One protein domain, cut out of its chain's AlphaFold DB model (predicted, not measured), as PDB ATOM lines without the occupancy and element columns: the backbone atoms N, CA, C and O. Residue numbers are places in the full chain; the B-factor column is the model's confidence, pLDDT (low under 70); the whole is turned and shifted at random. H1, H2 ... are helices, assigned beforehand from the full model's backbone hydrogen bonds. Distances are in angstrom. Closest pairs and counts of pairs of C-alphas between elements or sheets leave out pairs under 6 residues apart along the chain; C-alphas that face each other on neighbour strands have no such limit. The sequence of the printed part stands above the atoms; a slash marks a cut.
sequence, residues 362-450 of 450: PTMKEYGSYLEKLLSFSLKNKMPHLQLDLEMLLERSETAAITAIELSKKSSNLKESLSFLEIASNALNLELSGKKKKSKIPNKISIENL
ATOM      1  N   PRO A 362      16.191  14.981  55.215       86.19
ATOM      2  CA  PRO A 362      16.617  14.066  54.156       86.19
ATOM      3  C   PRO A 362      15.455  13.456  53.363       86.19
ATOM      4  O   PRO A 362      15.651  12.949  52.263       86.19
ATOM      5  N   THR A 363      14.249  13.463  53.939       83.56
ATOM      6  CA  THR A 363      13.026  12.953  53.304       83.56
ATOM      7  C   THR A 363      12.226  14.027  52.573       83.56
ATOM      8  O   THR A 363      11.190  13.701  51.994       83.56
ATOM      9  N   MET A 364      12.663  15.290  52.639       84.94
ATOM     10  CA  MET A 364      11.986  16.459  52.075       84.94
ATOM     11  C   MET A 364      10.481  16.506  52.392       84.94
ATOM     12  O   MET A 364       9.654  16.837  51.543       84.94
ATOM     13  N   LYS A 365      10.093  16.152  53.620       86.62
ATOM     14  CA  LYS A 365       8.685  16.176  54.040       86.62
ATOM     15  C   LYS A 365       8.228  17.576  54.435       86.62
ATOM     16  O   LYS A 365       7.172  18.017  53.988       86.62
ATOM     17  N   GLU A 366       8.996  18.260  55.279       88.25
ATOM     18  CA  GLU A 366       8.664  19.599  55.774       88.25
ATOM     19  C   GLU A 366       9.110  20.649  54.757       88.25
ATOM     20  O   GLU A 366       8.265  21.342  54.188       88.25
ATOM     21  N   TYR A 367      10.407  20.714  54.441       89.75
ATOM     22  CA  TYR A 367      10.914  21.720  53.501       89.75
ATOM     23  C   TYR A 367      10.465  21.458  52.071       89.75
ATOM     24  O   TYR A 367      10.182  22.414  51.353       89.75
ATOM     25  N   GLY A 368      10.306  20.190  51.678       89.19
ATOM     26  CA  GLY A 368       9.727  19.858  50.378       89.19
ATOM     27  C   GLY A 368       8.339  20.472  50.218       89.19
ATOM     28  O   GLY A 368       8.074  21.097  49.202       89.19
ATOM     29  N   SER A 369       7.486  20.444  51.251       90.31
ATOM     30  CA  SER A 369       6.160  21.078  51.181       90.31
ATOM     31  C   SER A 369       6.213  22.597  50.946       90.31
ATOM     32  O   SER A 369       5.374  23.145  50.226       90.31
ATOM     33  N   TYR A 370       7.215  23.284  51.501       92.31
ATOM     34  CA  TYR A 370       7.437  24.708  51.255       92.31
ATOM     35  C   TYR A 370       7.984  24.954  49.846       92.31
ATOM     36  O   TYR A 370       7.503  25.847  49.148       92.31
ATOM     37  N   LEU A 371       8.929  24.135  49.394       92.38
ATOM     38  CA  LEU A 371       9.475  24.208  48.040       92.38
ATOM     39  C   LEU A 371       8.407  23.930  46.970       92.38
ATOM     40  O   LEU A 371       8.371  24.639  45.975       92.38
ATOM     41  N   GLU A 372       7.472  23.002  47.198       91.75
ATOM     42  CA  GLU A 372       6.315  22.762  46.315       91.75
ATOM     43  C   GLU A 372       5.389  23.978  46.214       91.75
ATOM     44  O   GLU A 372       4.902  24.337  45.136       91.75
ATOM     45  N   LYS A 373       5.134  24.629  47.355       92.38
ATOM     46  CA  LYS A 373       4.327  25.850  47.400       92.38
ATOM     47  C   LYS A 373       5.017  26.975  46.630       92.38
ATOM     48  O   LYS A 373       4.354  27.704  45.892       92.38
ATOM     49  N   LEU A 374       6.337  27.087  46.767       91.31
ATOM     50  CA  LEU A 374       7.141  28.054  46.032       91.31
ATOM     51  C   LEU A 374       7.207  27.732  44.531       91.31
ATOM     52  O   LEU A 374       7.100  28.637  43.707       91.31
ATOM     53  N   LEU A 375       7.288  26.452  44.167       91.94
ATOM     54  CA  LEU A 375       7.272  25.996  42.779       91.94
ATOM     55  C   LEU A 375       5.936  26.342  42.115       91.94
ATOM     56  O   LEU A 375       5.919  26.964  41.056       91.94
ATOM     57  N   SER A 376       4.817  26.059  42.786       92.06
ATOM     58  CA  SER A 376       3.476  26.446  42.325       92.06
ATOM     59  C   SER A 376       3.349  27.962  42.119       92.06
ATOM     60  O   SER A 376       2.740  28.419  41.150       92.06
ATOM     61  N   PHE A 377       3.945  28.759  43.013       89.69
ATOM     62  CA  PHE A 377       4.013  30.212  42.864       89.69
ATOM     63  C   PHE A 377       4.861  30.627  41.650       89.69
ATOM     64  O   PHE A 377       4.440  31.503  40.896       89.69
ATOM     65  N   SER A 378       6.019  29.997  41.435       90.38
ATOM     66  CA  SER A 378       6.902  30.293  40.299       90.38
ATOM     67  C   SER A 378       6.248  29.974  38.950       90.38
ATOM     68  O   SER A 378       6.295  30.804  38.043       90.38
ATOM     69  N   LEU A 379       5.537  28.843  38.857       90.69
ATOM     70  CA  LEU A 379       4.769  28.429  37.680       90.69
ATOM     71  C   LEU A 379       3.659  29.436  37.369       90.69
ATOM     72  O   LEU A 379       3.574  29.959  36.259       90.69
ATOM     73  N   LYS A 380       2.850  29.787  38.380       93.44
ATOM     74  CA  LYS A 380       1.745  30.747  38.233       93.44
ATOM     75  C   LYS A 380       2.216  32.121  37.743       93.44
ATOM     76  O   LYS A 380       1.507  32.769  36.978       93.44
ATOM     77  N   ASN A 381       3.393  32.563  38.184       89.88
ATOM     78  CA  ASN A 381       3.959  33.864  37.823       89.88
ATOM     79  C   ASN A 381       4.946  33.804  36.644       89.88
ATOM     80  O   ASN A 381       5.584  34.813  36.356       89.88
ATOM     81  N   LYS A 382       5.070  32.656  35.958       91.31
ATOM     82  CA  LYS A 382       5.971  32.454  34.810       91.31
ATOM     83  C   LYS A 382       7.426  32.846  35.116       91.31
ATOM     84  O   LYS A 382       8.030  33.628  34.387       91.31
ATOM     85  N   MET A 383       7.984  32.305  36.200       87.81
ATOM     86  CA  MET A 383       9.369  32.529  36.644       87.81
ATOM     87  C   MET A 383      10.258  31.302  36.346       87.81
ATOM     88  O   MET A 383      10.580  30.553  37.270       87.81
ATOM     89  N   PRO A 384      10.674  31.071  35.085       87.62
ATOM     90  CA  PRO A 384      11.289  29.807  34.664       87.62
ATOM     91  C   PRO A 384      12.664  29.529  35.295       87.62
ATOM     92  O   PRO A 384      12.989  28.376  35.550       87.62
ATOM     93  N   HIS A 385      13.462  30.556  35.614       87.12
ATOM     94  CA  HIS A 385      14.741  30.359  36.318       87.12
ATOM     95  C   HIS A 385      14.528  29.821  37.737       87.12
ATOM     96  O   HIS A 385      15.131  28.827  38.129       87.12
ATOM     97  N   LEU A 386      13.606  30.441  38.482       86.81
ATOM     98  CA  LEU A 386      13.245  29.986  39.822       86.81
ATOM     99  C   LEU A 386      12.609  28.590  39.774       86.81
ATOM    100  O   LEU A 386      12.888  27.763  40.637       86.81
ATOM    101  N   GLN A 387      11.784  28.316  38.760       91.56
ATOM    102  CA  GLN A 387      11.216  26.991  38.530       91.56
ATOM    103  C   GLN A 387      12.317  25.933  38.371       91.56
ATOM    104  O   GLN A 387      12.295  24.941  39.097       91.56
ATOM    105  N   LEU A 388      13.299  26.169  37.490       90.12
ATOM    106  CA  LEU A 388      14.415  25.248  37.264       90.12
ATOM    107  C   LEU A 388      15.173  24.953  38.566       90.12
ATOM    108  O   LEU A 388      15.430  23.794  38.893       90.12
ATOM    109  N   ASP A 389      15.487  25.989  39.346       87.00
ATOM    110  CA  ASP A 389      16.190  25.840  40.621       87.00
ATOM    111  C   ASP A 389      15.421  24.996  41.644       87.00
ATOM    112  O   ASP A 389      16.012  24.184  42.368       87.00
ATOM    113  N   LEU A 390      14.103  25.186  41.716       90.06
ATOM    114  CA  LEU A 390      13.234  24.458  42.635       90.06
ATOM    115  C   LEU A 390      13.027  23.012  42.194       90.06
ATOM    116  O   LEU A 390      13.052  22.122  43.038       90.06
ATOM    117  N   GLU A 391      12.868  22.761  40.895       90.12
ATOM    118  CA  GLU A 391      12.762  21.409  40.341       90.12
ATOM    119  C   GLU A 391      14.049  20.614  40.578       90.12
ATOM    120  O   GLU A 391      13.986  19.467  41.025       90.12
ATOM    121  N   MET A 392      15.212  21.245  40.391       87.50
ATOM    122  CA  MET A 392      16.507  20.652  40.727       87.50
ATOM    123  C   MET A 392      16.625  20.346  42.226       87.50
ATOM    124  O   MET A 392      17.107  19.277  42.601       87.50
ATOM    125  N   LEU A 393      16.168  21.251  43.099       86.88
ATOM    126  CA  LEU A 393      16.219  21.056  44.552       86.88
ATOM    127  C   LEU A 393      15.258  19.967  45.051       86.88
ATOM    128  O   LEU A 393      15.574  19.254  46.002       86.88
ATOM    129  N   LEU A 394      14.104  19.824  44.401       88.06
ATOM    130  CA  LEU A 394      13.121  18.767  44.647       88.06
ATOM    131  C   LEU A 394      13.511  17.423  43.994       88.06
ATOM    132  O   LEU A 394      12.738  16.469  44.062       88.06
ATOM    133  N   GLU A 395      14.688  17.346  43.360       86.00
ATOM    134  CA  GLU A 395      15.191  16.189  42.603       86.00
ATOM    135  C   GLU A 395      14.237  15.732  41.466       86.00
ATOM    136  O   GLU A 395      14.211  14.560  41.080       86.00
ATOM    137  N   ARG A 396      13.465  16.657  40.876       87.62
ATOM    138  CA  ARG A 396      12.556  16.404  39.741       87.62
ATOM    139  C   ARG A 396      13.281  16.579  38.407       87.62
ATOM    140  O   ARG A 396      13.093  17.558  37.690       87.62
ATOM    141  N   SER A 397      14.137  15.610  38.102       87.88
ATOM    142  CA  SER A 397      15.093  15.692  36.988       87.88
ATOM    143  C   SER A 397      14.428  15.845  35.610       87.88
ATOM    144  O   SER A 397      14.885  16.666  34.820       87.88
ATOM    145  N   GLU A 398      13.321  15.139  35.338       87.50
ATOM    146  CA  GLU A 398      12.577  15.255  34.067       87.50
ATOM    147  C   GLU A 398      12.052  16.675  33.834       87.50
ATOM    148  O   GLU A 398      12.314  17.284  32.797       87.50
ATOM    149  N   THR A 399      11.327  17.228  34.813       90.50
ATOM    150  CA  THR A 399      10.745  18.571  34.691       90.50
ATOM    151  C   THR A 399      11.836  19.632  34.645       90.50
ATOM    152  O   THR A 399      11.767  20.515  33.798       90.50
ATOM    153  N   ALA A 400      12.900  19.476  35.445       91.38
ATOM    154  CA  ALA A 400      14.060  20.362  35.393       91.38
ATOM    155  C   ALA A 400      14.711  20.377  34.002       91.38
ATOM    156  O   ALA A 400      15.046  21.443  33.488       91.38
ATOM    157  N   ALA A 401      14.852  19.215  33.351       91.25
ATOM    158  CA  ALA A 401      15.390  19.139  31.996       91.25
ATOM    159  C   ALA A 401      14.492  19.861  30.981       91.25
ATOM    160  O   ALA A 401      14.999  20.604  30.139       91.25
ATOM    161  N   ILE A 402      13.170  19.700  31.086       92.31
ATOM    162  CA  ILE A 402      12.198  20.397  30.230       92.31
ATOM    163  C   ILE A 402      12.312  21.916  30.418       92.31
ATOM    164  O   ILE A 402      12.466  22.641  29.433       92.31
ATOM    165  N   THR A 403      12.308  22.394  31.664       92.06
ATOM    166  CA  THR A 403      12.423  23.822  31.995       92.06
ATOM    167  C   THR A 403      13.756  24.404  31.518       92.06
ATOM    168  O   THR A 403      13.796  25.501  30.959       92.06
ATOM    169  N   ALA A 404      14.854  23.660  31.662       92.31
ATOM    170  CA  ALA A 404      16.165  24.064  31.161       92.31
ATOM    171  C   ALA A 404      16.203  24.146  29.623       92.31
ATOM    172  O   ALA A 404      16.737  25.107  29.072       92.31
ATOM    173  N   ILE A 405      15.585  23.198  28.910       92.38
ATOM    174  CA  ILE A 405      15.439  23.263  27.445       92.38
ATOM    175  C   ILE A 405      14.576  24.465  27.030       92.38
ATOM    176  O   ILE A 405      14.836  25.104  26.012       92.38
ATOM    177  N   GLU A 406      13.536  24.796  27.792       92.88
ATOM    178  CA  GLU A 406      12.720  25.977  27.516       92.88
ATOM    179  C   GLU A 406      13.518  27.277  27.708       92.88
ATOM    180  O   GLU A 406      13.458  28.172  26.861       92.88
ATOM    181  N   LEU A 407      14.305  27.371  28.783       91.88
ATOM    182  CA  LEU A 407      15.204  28.499  29.039       91.88
ATOM    183  C   LEU A 407      16.288  28.628  27.963       91.88
ATOM    184  O   LEU A 407      16.552  29.738  27.500       91.88
ATOM    185  N   SER A 408      16.866  27.516  27.498       94.44
ATOM    186  CA  SER A 408      17.890  27.538  26.447       94.44
ATOM    187  C   SER A 408      17.352  28.059  25.113       94.44
ATOM    188  O   SER A 408      18.059  28.796  24.427       94.44
ATOM    189  N   LYS A 409      16.089  27.742  24.779       92.38
ATOM    190  CA  LYS A 409      15.382  28.264  23.596       92.38
ATOM    191  C   LYS A 409      15.076  29.758  23.692       92.38
ATOM    192  O   LYS A 409      14.992  30.422  22.664       92.38
ATOM    193  N   LYS A 410      14.855  30.272  24.905       90.50
ATOM    194  CA  LYS A 410      14.543  31.689  25.154       90.50
ATOM    195  C   LYS A 410      15.788  32.564  25.293       90.50
ATOM    196  O   LYS A 410      15.678  33.777  25.130       90.50
ATOM    197  N   SER A 411      16.945  31.982  25.605       88.75
ATOM    198  CA  SER A 411      18.186  32.743  25.743       88.75
ATOM    199  C   SER A 411      18.675  33.251  24.385       88.75
ATOM    200  O   SER A 411      18.776  32.505  23.413       88.75
ATOM    201  N   SER A 412      19.015  34.538  24.327       85.31
ATOM    202  CA  SER A 412      19.661  35.166  23.170       85.31
ATOM    203  C   SER A 412      21.178  34.943  23.145       85.31
ATOM    204  O   SER A 412      21.824  35.203  22.131       85.31
ATOM    205  N   ASN A 413      21.761  34.467  24.250       91.81
ATOM    206  CA  ASN A 413      23.195  34.286  24.420       91.81
ATOM    207  C   ASN A 413      23.569  32.804  24.298       91.81
ATOM    208  O   ASN A 413      23.144  31.973  25.097       91.81
ATOM    209  N   LEU A 414      24.445  32.477  23.341       90.25
ATOM    210  CA  LEU A 414      24.903  31.105  23.111       90.25
ATOM    211  C   LEU A 414      25.518  30.464  24.366       90.25
ATOM    212  O   LEU A 414      25.265  29.296  24.637       90.25
ATOM    213  N   LYS A 415      26.303  31.215  25.149       90.00
ATOM    214  CA  LYS A 415      26.966  30.690  26.353       90.00
ATOM    215  C   LYS A 415      25.957  30.300  27.431       90.00
ATOM    216  O   LYS A 415      26.104  29.271  28.082       90.00
ATOM    217  N   GLU A 416      24.935  31.125  27.610       86.12
ATOM    218  CA  GLU A 416      23.864  30.869  28.567       86.12
ATOM    219  C   GLU A 416      22.975  29.711  28.085       86.12
ATOM    220  O   GLU A 416      22.706  28.782  28.848       86.12
ATOM    221  N   SER A 417      22.620  29.689  26.797       89.62
ATOM    222  CA  SER A 417      21.891  28.576  26.177       89.62
ATOM    223  C   SER A 417      22.619  27.234  26.354       89.62
ATOM    224  O   SER A 417      22.006  26.255  26.785       89.62
ATOM    225  N   LEU A 418      23.940  27.197  26.131       91.38
ATOM    226  CA  LEU A 418      24.773  26.013  26.373       91.38
ATOM    227  C   LEU A 418      24.750  25.584  27.844       91.38
ATOM    228  O   LEU A 418      24.575  24.399  28.116       91.38
ATOM    229  N   SER A 419      24.844  26.528  28.787       90.38
ATOM    230  CA  SER A 419      24.795  26.204  30.219       90.38
ATOM    231  C   SER A 419      23.472  25.541  30.631       90.38
ATOM    232  O   SER A 419      23.472  24.574  31.390       90.38
ATOM    233  N   PHE A 420      22.339  25.979  30.072       92.44
ATOM    234  CA  PHE A 420      21.051  25.331  30.323       92.44
ATOM    235  C   PHE A 420      20.960  23.940  29.692       92.44
ATOM    236  O   PHE A 420      20.420  23.022  30.307       92.44
ATOM    237  N   LEU A 421      21.514  23.746  28.495       92.19
ATOM    238  CA  LEU A 421      21.565  22.423  27.865       92.19
ATOM    239  C   LEU A 421      22.467  21.448  28.638       92.19
ATOM    240  O   LEU A 421      22.128  20.271  28.751       92.19
ATOM    241  N   GLU A 422      23.567  21.925  29.223       91.75
ATOM    242  CA  GLU A 422      24.399  21.132  30.136       91.75
ATOM    243  C   GLU A 422      23.621  20.719  31.390       91.75
ATOM    244  O   GLU A 422      23.670  19.555  31.789       91.75
ATOM    245  N   ILE A 423      22.847  21.636  31.981       90.12
ATOM    246  CA  ILE A 423      21.964  21.327  33.117       90.12
ATOM    247  C   ILE A 423      20.929  20.265  32.724       90.12
ATOM    248  O   ILE A 423      20.769  19.281  33.447       90.12
ATOM    249  N   ALA A 424      20.277  20.413  31.565       91.12
ATOM    250  CA  ALA A 424      19.301  19.445  31.065       91.12
ATOM    251  C   ALA A 424      19.928  18.057  30.847       91.12
ATOM    252  O   ALA A 424      19.377  17.047  31.282       91.12
ATOM    253  N   SER A 425      21.111  18.010  30.229       90.62
ATOM    254  CA  SER A 425      21.872  16.776  30.012       90.62
ATOM    255  C   SER A 425      22.228  16.094  31.336       90.62
ATOM    256  O   SER A 425      21.994  14.898  31.513       90.62
ATOM    257  N   ASN A 426      22.727  16.856  32.314       88.25
ATOM    258  CA  ASN A 426      23.074  16.334  33.635       88.25
ATOM    259  C   ASN A 426      21.851  15.791  34.388       88.25
ATOM    260  O   ASN A 426      21.944  14.730  35.010       88.25
ATOM    261  N   ALA A 427      20.707  16.477  34.309       85.19
ATOM    262  CA  ALA A 427      19.457  16.029  34.916       85.19
ATOM    263  C   ALA A 427      18.965  14.703  34.302       85.19
ATOM    264  O   ALA A 427      18.677  13.755  35.031       85.19
ATOM    265  N   LEU A 428      18.963  14.585  32.971       86.00
ATOM    266  CA  LEU A 428      18.577  13.347  32.280       86.00
ATOM    267  C   LEU A 428      19.538  12.188  32.587       86.00
ATOM    268  O   LEU A 428      19.109  11.059  32.827       86.00
ATOM    269  N   ASN A 429      20.845  12.456  32.646       85.00
ATOM    270  CA  ASN A 429      21.844  11.442  32.989       85.00
ATOM    271  C   ASN A 429      21.688  10.928  34.427       85.00
ATOM    272  O   ASN A 429      21.876   9.736  34.683       85.00
ATOM    273  N   LEU A 430      21.321  11.799  35.374       79.38
ATOM    274  CA  LEU A 430      21.024  11.404  36.753       79.38
ATOM    275  C   LEU A 430      19.870  10.400  36.812       79.38
ATOM    276  O   LEU A 430      19.966   9.403  37.532       79.38
ATOM    277  N   GLU A 431      18.830  10.611  36.014       74.50
ATOM    278  CA  GLU A 431      17.690   9.705  35.920       74.50
ATOM    279  C   GLU A 431      18.040   8.367  35.262       74.50
ATOM    280  O   GLU A 431      17.757   7.304  35.827       74.50
ATOM    281  N   LEU A 432      18.729   8.411  34.117       74.81
ATOM    282  CA  LEU A 432      19.172   7.222  33.382       74.81
ATOM    283  C   LEU A 432      20.141   6.357  34.196       74.81
ATOM    284  O   LEU A 432      20.122   5.132  34.088       74.81
ATOM    285  N   SER A 433      20.958   6.971  35.059       71.31
ATOM    286  CA  SER A 433      21.921   6.256  35.904       71.31
ATOM    287  C   SER A 433      21.277   5.355  36.967       71.31
ATOM    288  O   SER A 433      21.985   4.611  37.649       71.31
ATOM    289  N   GLY A 434      19.951   5.412  37.155       57.41
ATOM    290  CA  GLY A 434      19.213   4.480  38.009       57.41
ATOM    291  C   GLY A 434      19.576   4.536  39.496       57.41
ATOM    292  O   GLY A 434      19.063   3.729  40.277       57.41
ATOM    293  N   LYS A 435      20.412   5.493  39.931       55.03
ATOM    294  CA  LYS A 435      20.716   5.768  41.342       55.03
ATOM    295  C   LYS A 435      19.490   6.393  42.013       55.03
ATOM    296  O   LYS A 435      19.492   7.559  42.390       55.03
ATOM    297  N   LYS A 436      18.417   5.608  42.172       49.75
ATOM    298  CA  LYS A 436      17.220   5.975  42.935       49.75
ATOM    299  C   LYS A 436      17.623   6.245  44.386       49.75
ATOM    300  O   LYS A 436      17.668   5.331  45.210       49.75
ATOM    301  N   LYS A 437      17.889   7.508  44.726       52.22
ATOM    302  CA  LYS A 437      17.802   7.966  46.113       52.22
ATOM    303  C   LYS A 437      16.357   7.757  46.580       52.22
ATOM    304  O   LYS A 437      15.405   8.007  45.845       52.22
ATOM    305  N   LYS A 438      16.194   7.221  47.790       45.47
ATOM    306  CA  LYS A 438      14.953   6.649  48.355       45.47
ATOM    307  C   LYS A 438      13.792   7.636  48.605       45.47
ATOM    308  O   LYS A 438      12.864   7.294  49.326       45.47
ATOM    309  N   SER A 439      13.802   8.835  48.034       46.84
ATOM    310  CA  SER A 439      12.862   9.902  48.383       46.84
ATOM    311  C   SER A 439      12.365  10.638  47.137       46.84
ATOM    312  O   SER A 439      12.686  11.803  46.932       46.84
ATOM    313  N   LYS A 440      11.567   9.976  46.288       54.28
ATOM    314  CA  LYS A 440      10.788  10.709  45.278       54.28
ATOM    315  C   LYS A 440       9.666  11.454  46.002       54.28
ATOM    316  O   LYS A 440       8.709  10.827  46.455       54.28
ATOM    317  N   ILE A 441       9.790  12.774  46.129       56.19
ATOM    318  CA  ILE A 441       8.663  13.629  46.512       56.19
ATOM    319  C   ILE A 441       7.623  13.487  45.389       56.19
ATOM    320  O   ILE A 441       7.968  13.694  44.224       56.19
ATOM    321  N   PRO A 442       6.382  13.064  45.679       49.91
ATOM    322  CA  PRO A 442       5.393  12.823  44.637       49.91
ATOM    323  C   PRO A 442       5.059  14.119  43.886       49.91
ATOM    324  O   PRO A 442       4.789  15.145  44.515       49.91
ATOM    325  N   ASN A 443       5.028  14.052  42.548       50.91
ATOM    326  CA  ASN A 443       4.476  15.103  41.690       50.91
ATOM    327  C   ASN A 443       2.997  15.292  42.048       50.91
ATOM    328  O   ASN A 443       2.144  14.512  41.634       50.91
ATOM    329  N   LYS A 444       2.687  16.307  42.858       49.31
ATOM    330  CA  LYS A 444       1.299  16.694  43.164       49.31
ATOM    331  C   LYS A 444       0.706  17.656  42.134       49.31
ATOM    332  O   LYS A 444      -0.482  17.950  42.211       49.31
ATOM    333  N   ILE A 445       1.515  18.153  41.203       46.31
ATOM    334  CA  ILE A 445       1.086  19.099  40.177       46.31
ATOM    335  C   ILE A 445       0.758  18.284  38.924       46.31
ATOM    336  O   ILE A 445       1.655  17.754  38.271       46.31
ATOM    337  N   SER A 446      -0.534  18.117  38.640       38.03
ATOM    338  CA  SER A 446      -1.016  17.522  37.395       38.03
ATOM    339  C   SER A 446      -0.683  18.452  36.226       38.03
ATOM    340  O   SER A 446      -0.982  19.643  36.255       38.03
ATOM    341  N   ILE A 447      -0.063  17.885  35.193       38.38
ATOM    342  CA  ILE A 447       0.436  18.562  33.980       38.38
ATOM    343  C   ILE A 447      -0.715  19.044  33.062       38.38
ATOM    344  O   ILE A 447      -0.484  19.562  31.979       38.38
ATOM    345  N   GLU A 448      -1.977  18.950  33.482       31.61
ATOM    346  CA  GLU A 448      -3.135  19.238  32.622       31.61
ATOM    347  C   GLU A 448      -3.384  20.731  32.327       31.61
ATOM    348  O   GLU A 448      -4.360  21.045  31.660       31.61
ATOM    349  N   ASN A 449      -2.523  21.659  32.765       30.09
ATOM    350  CA  ASN A 449      -2.630  23.088  32.424       30.09
ATOM    351  C   ASN A 449      -1.255  23.767  32.234       30.09
ATOM    352  O   ASN A 449      -1.003  24.820  32.827       30.09
ATOM    353  N   LEU A 450      -0.363  23.155  31.449       35.03
ATOM    354  CA  LEU A 450       0.788  23.849  30.852       35.03
ATOM    355  C   LEU A 450       0.424  24.398  29.471       35.03
ATOM    356  O   LEU A 450      -0.086  23.601  28.650       35.03
TER     357      LEU A 450
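What this domain is: This is residues 362 to 450 of the 450 residues of an uncharacterized protein of Tritrichomonas foetus (UniProt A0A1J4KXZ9). Four helices run to and fro in a stepped zigzag: the longest, H4, packs along H3, H3 folds back on H2, and H2 on H1, with H1 at the far end from H4. From the end of H4 an unnamed tail, residues 433 to 450, swings round the outside to the side of H1. The printed part has 89 residues with four named helices, in the order H1, H2, H3, H4 along the chain, and no named strand; the class is all helix. The whole is compact, with a radius of gyration of the C-alphas of 13.3 A, and the C-alphas span 38 by 32 by 23 A along their three main axes.

Where its parts are: H4, residues 414 to 432, is the longest helix, 26.6 A from first to last C-alpha; it begins at C-alpha 414 at (24.903, 31.105, 23.111) and ends at C-alpha 432 at (19.172, 7.222, 33.382). H3, residues 397 to 410, measures 19.9 A. H2, residues 384 to 393, measures 14.1 A. H1, residues 366 to 380, measures 21.9 A and begins at C-alpha 366 at (8.664, 19.599, 55.774).

How they stand to each other: H4 and H3 touch and form a helical hairpin, running opposite ways at a shallow tilt of 16 degrees; their closest C-alphas, those of Ala 401 and Ala 424, are 4.0 A apart. H3 and H2 form a second helical hairpin; they touch and run opposite ways at a shallow tilt of 23 degrees, and their closest C-alphas, those of Glu 391 and Ala 400, are 5.2 A apart. H2 and H1 form a third; they touch and run opposite ways at a shallow tilt of 20 degrees, with the C-alphas of Ser 378 and Gln 387 closest at 5.7 A. H2 and H4 are close but not clearly touching: their closest C-alphas, those of Met 392 and Ala 427, are 8.0 A apart. H1 is apart from H3 and from H4. In H1, H2, H3 and H4 every backbone O i to N i+4 pair is within hydrogen-bond range.

The domain as a whole: The two C-alphas farthest apart, those of Ser 412 and Lys 438, are 38.3 A apart. The printed part has no cut, and the links H1 to H2, H2 to H3 and H3 to H4 are tight, with 3 residues each. The C-alphas of residues 433 to 450 lie 11 to 18 A from the mean of the C-alphas, and Leu 450 is the chain's last residue. The mean pLDDT of the printed part is 80.7; residues 434 to 450 are under 70, low confidence in this predicted model.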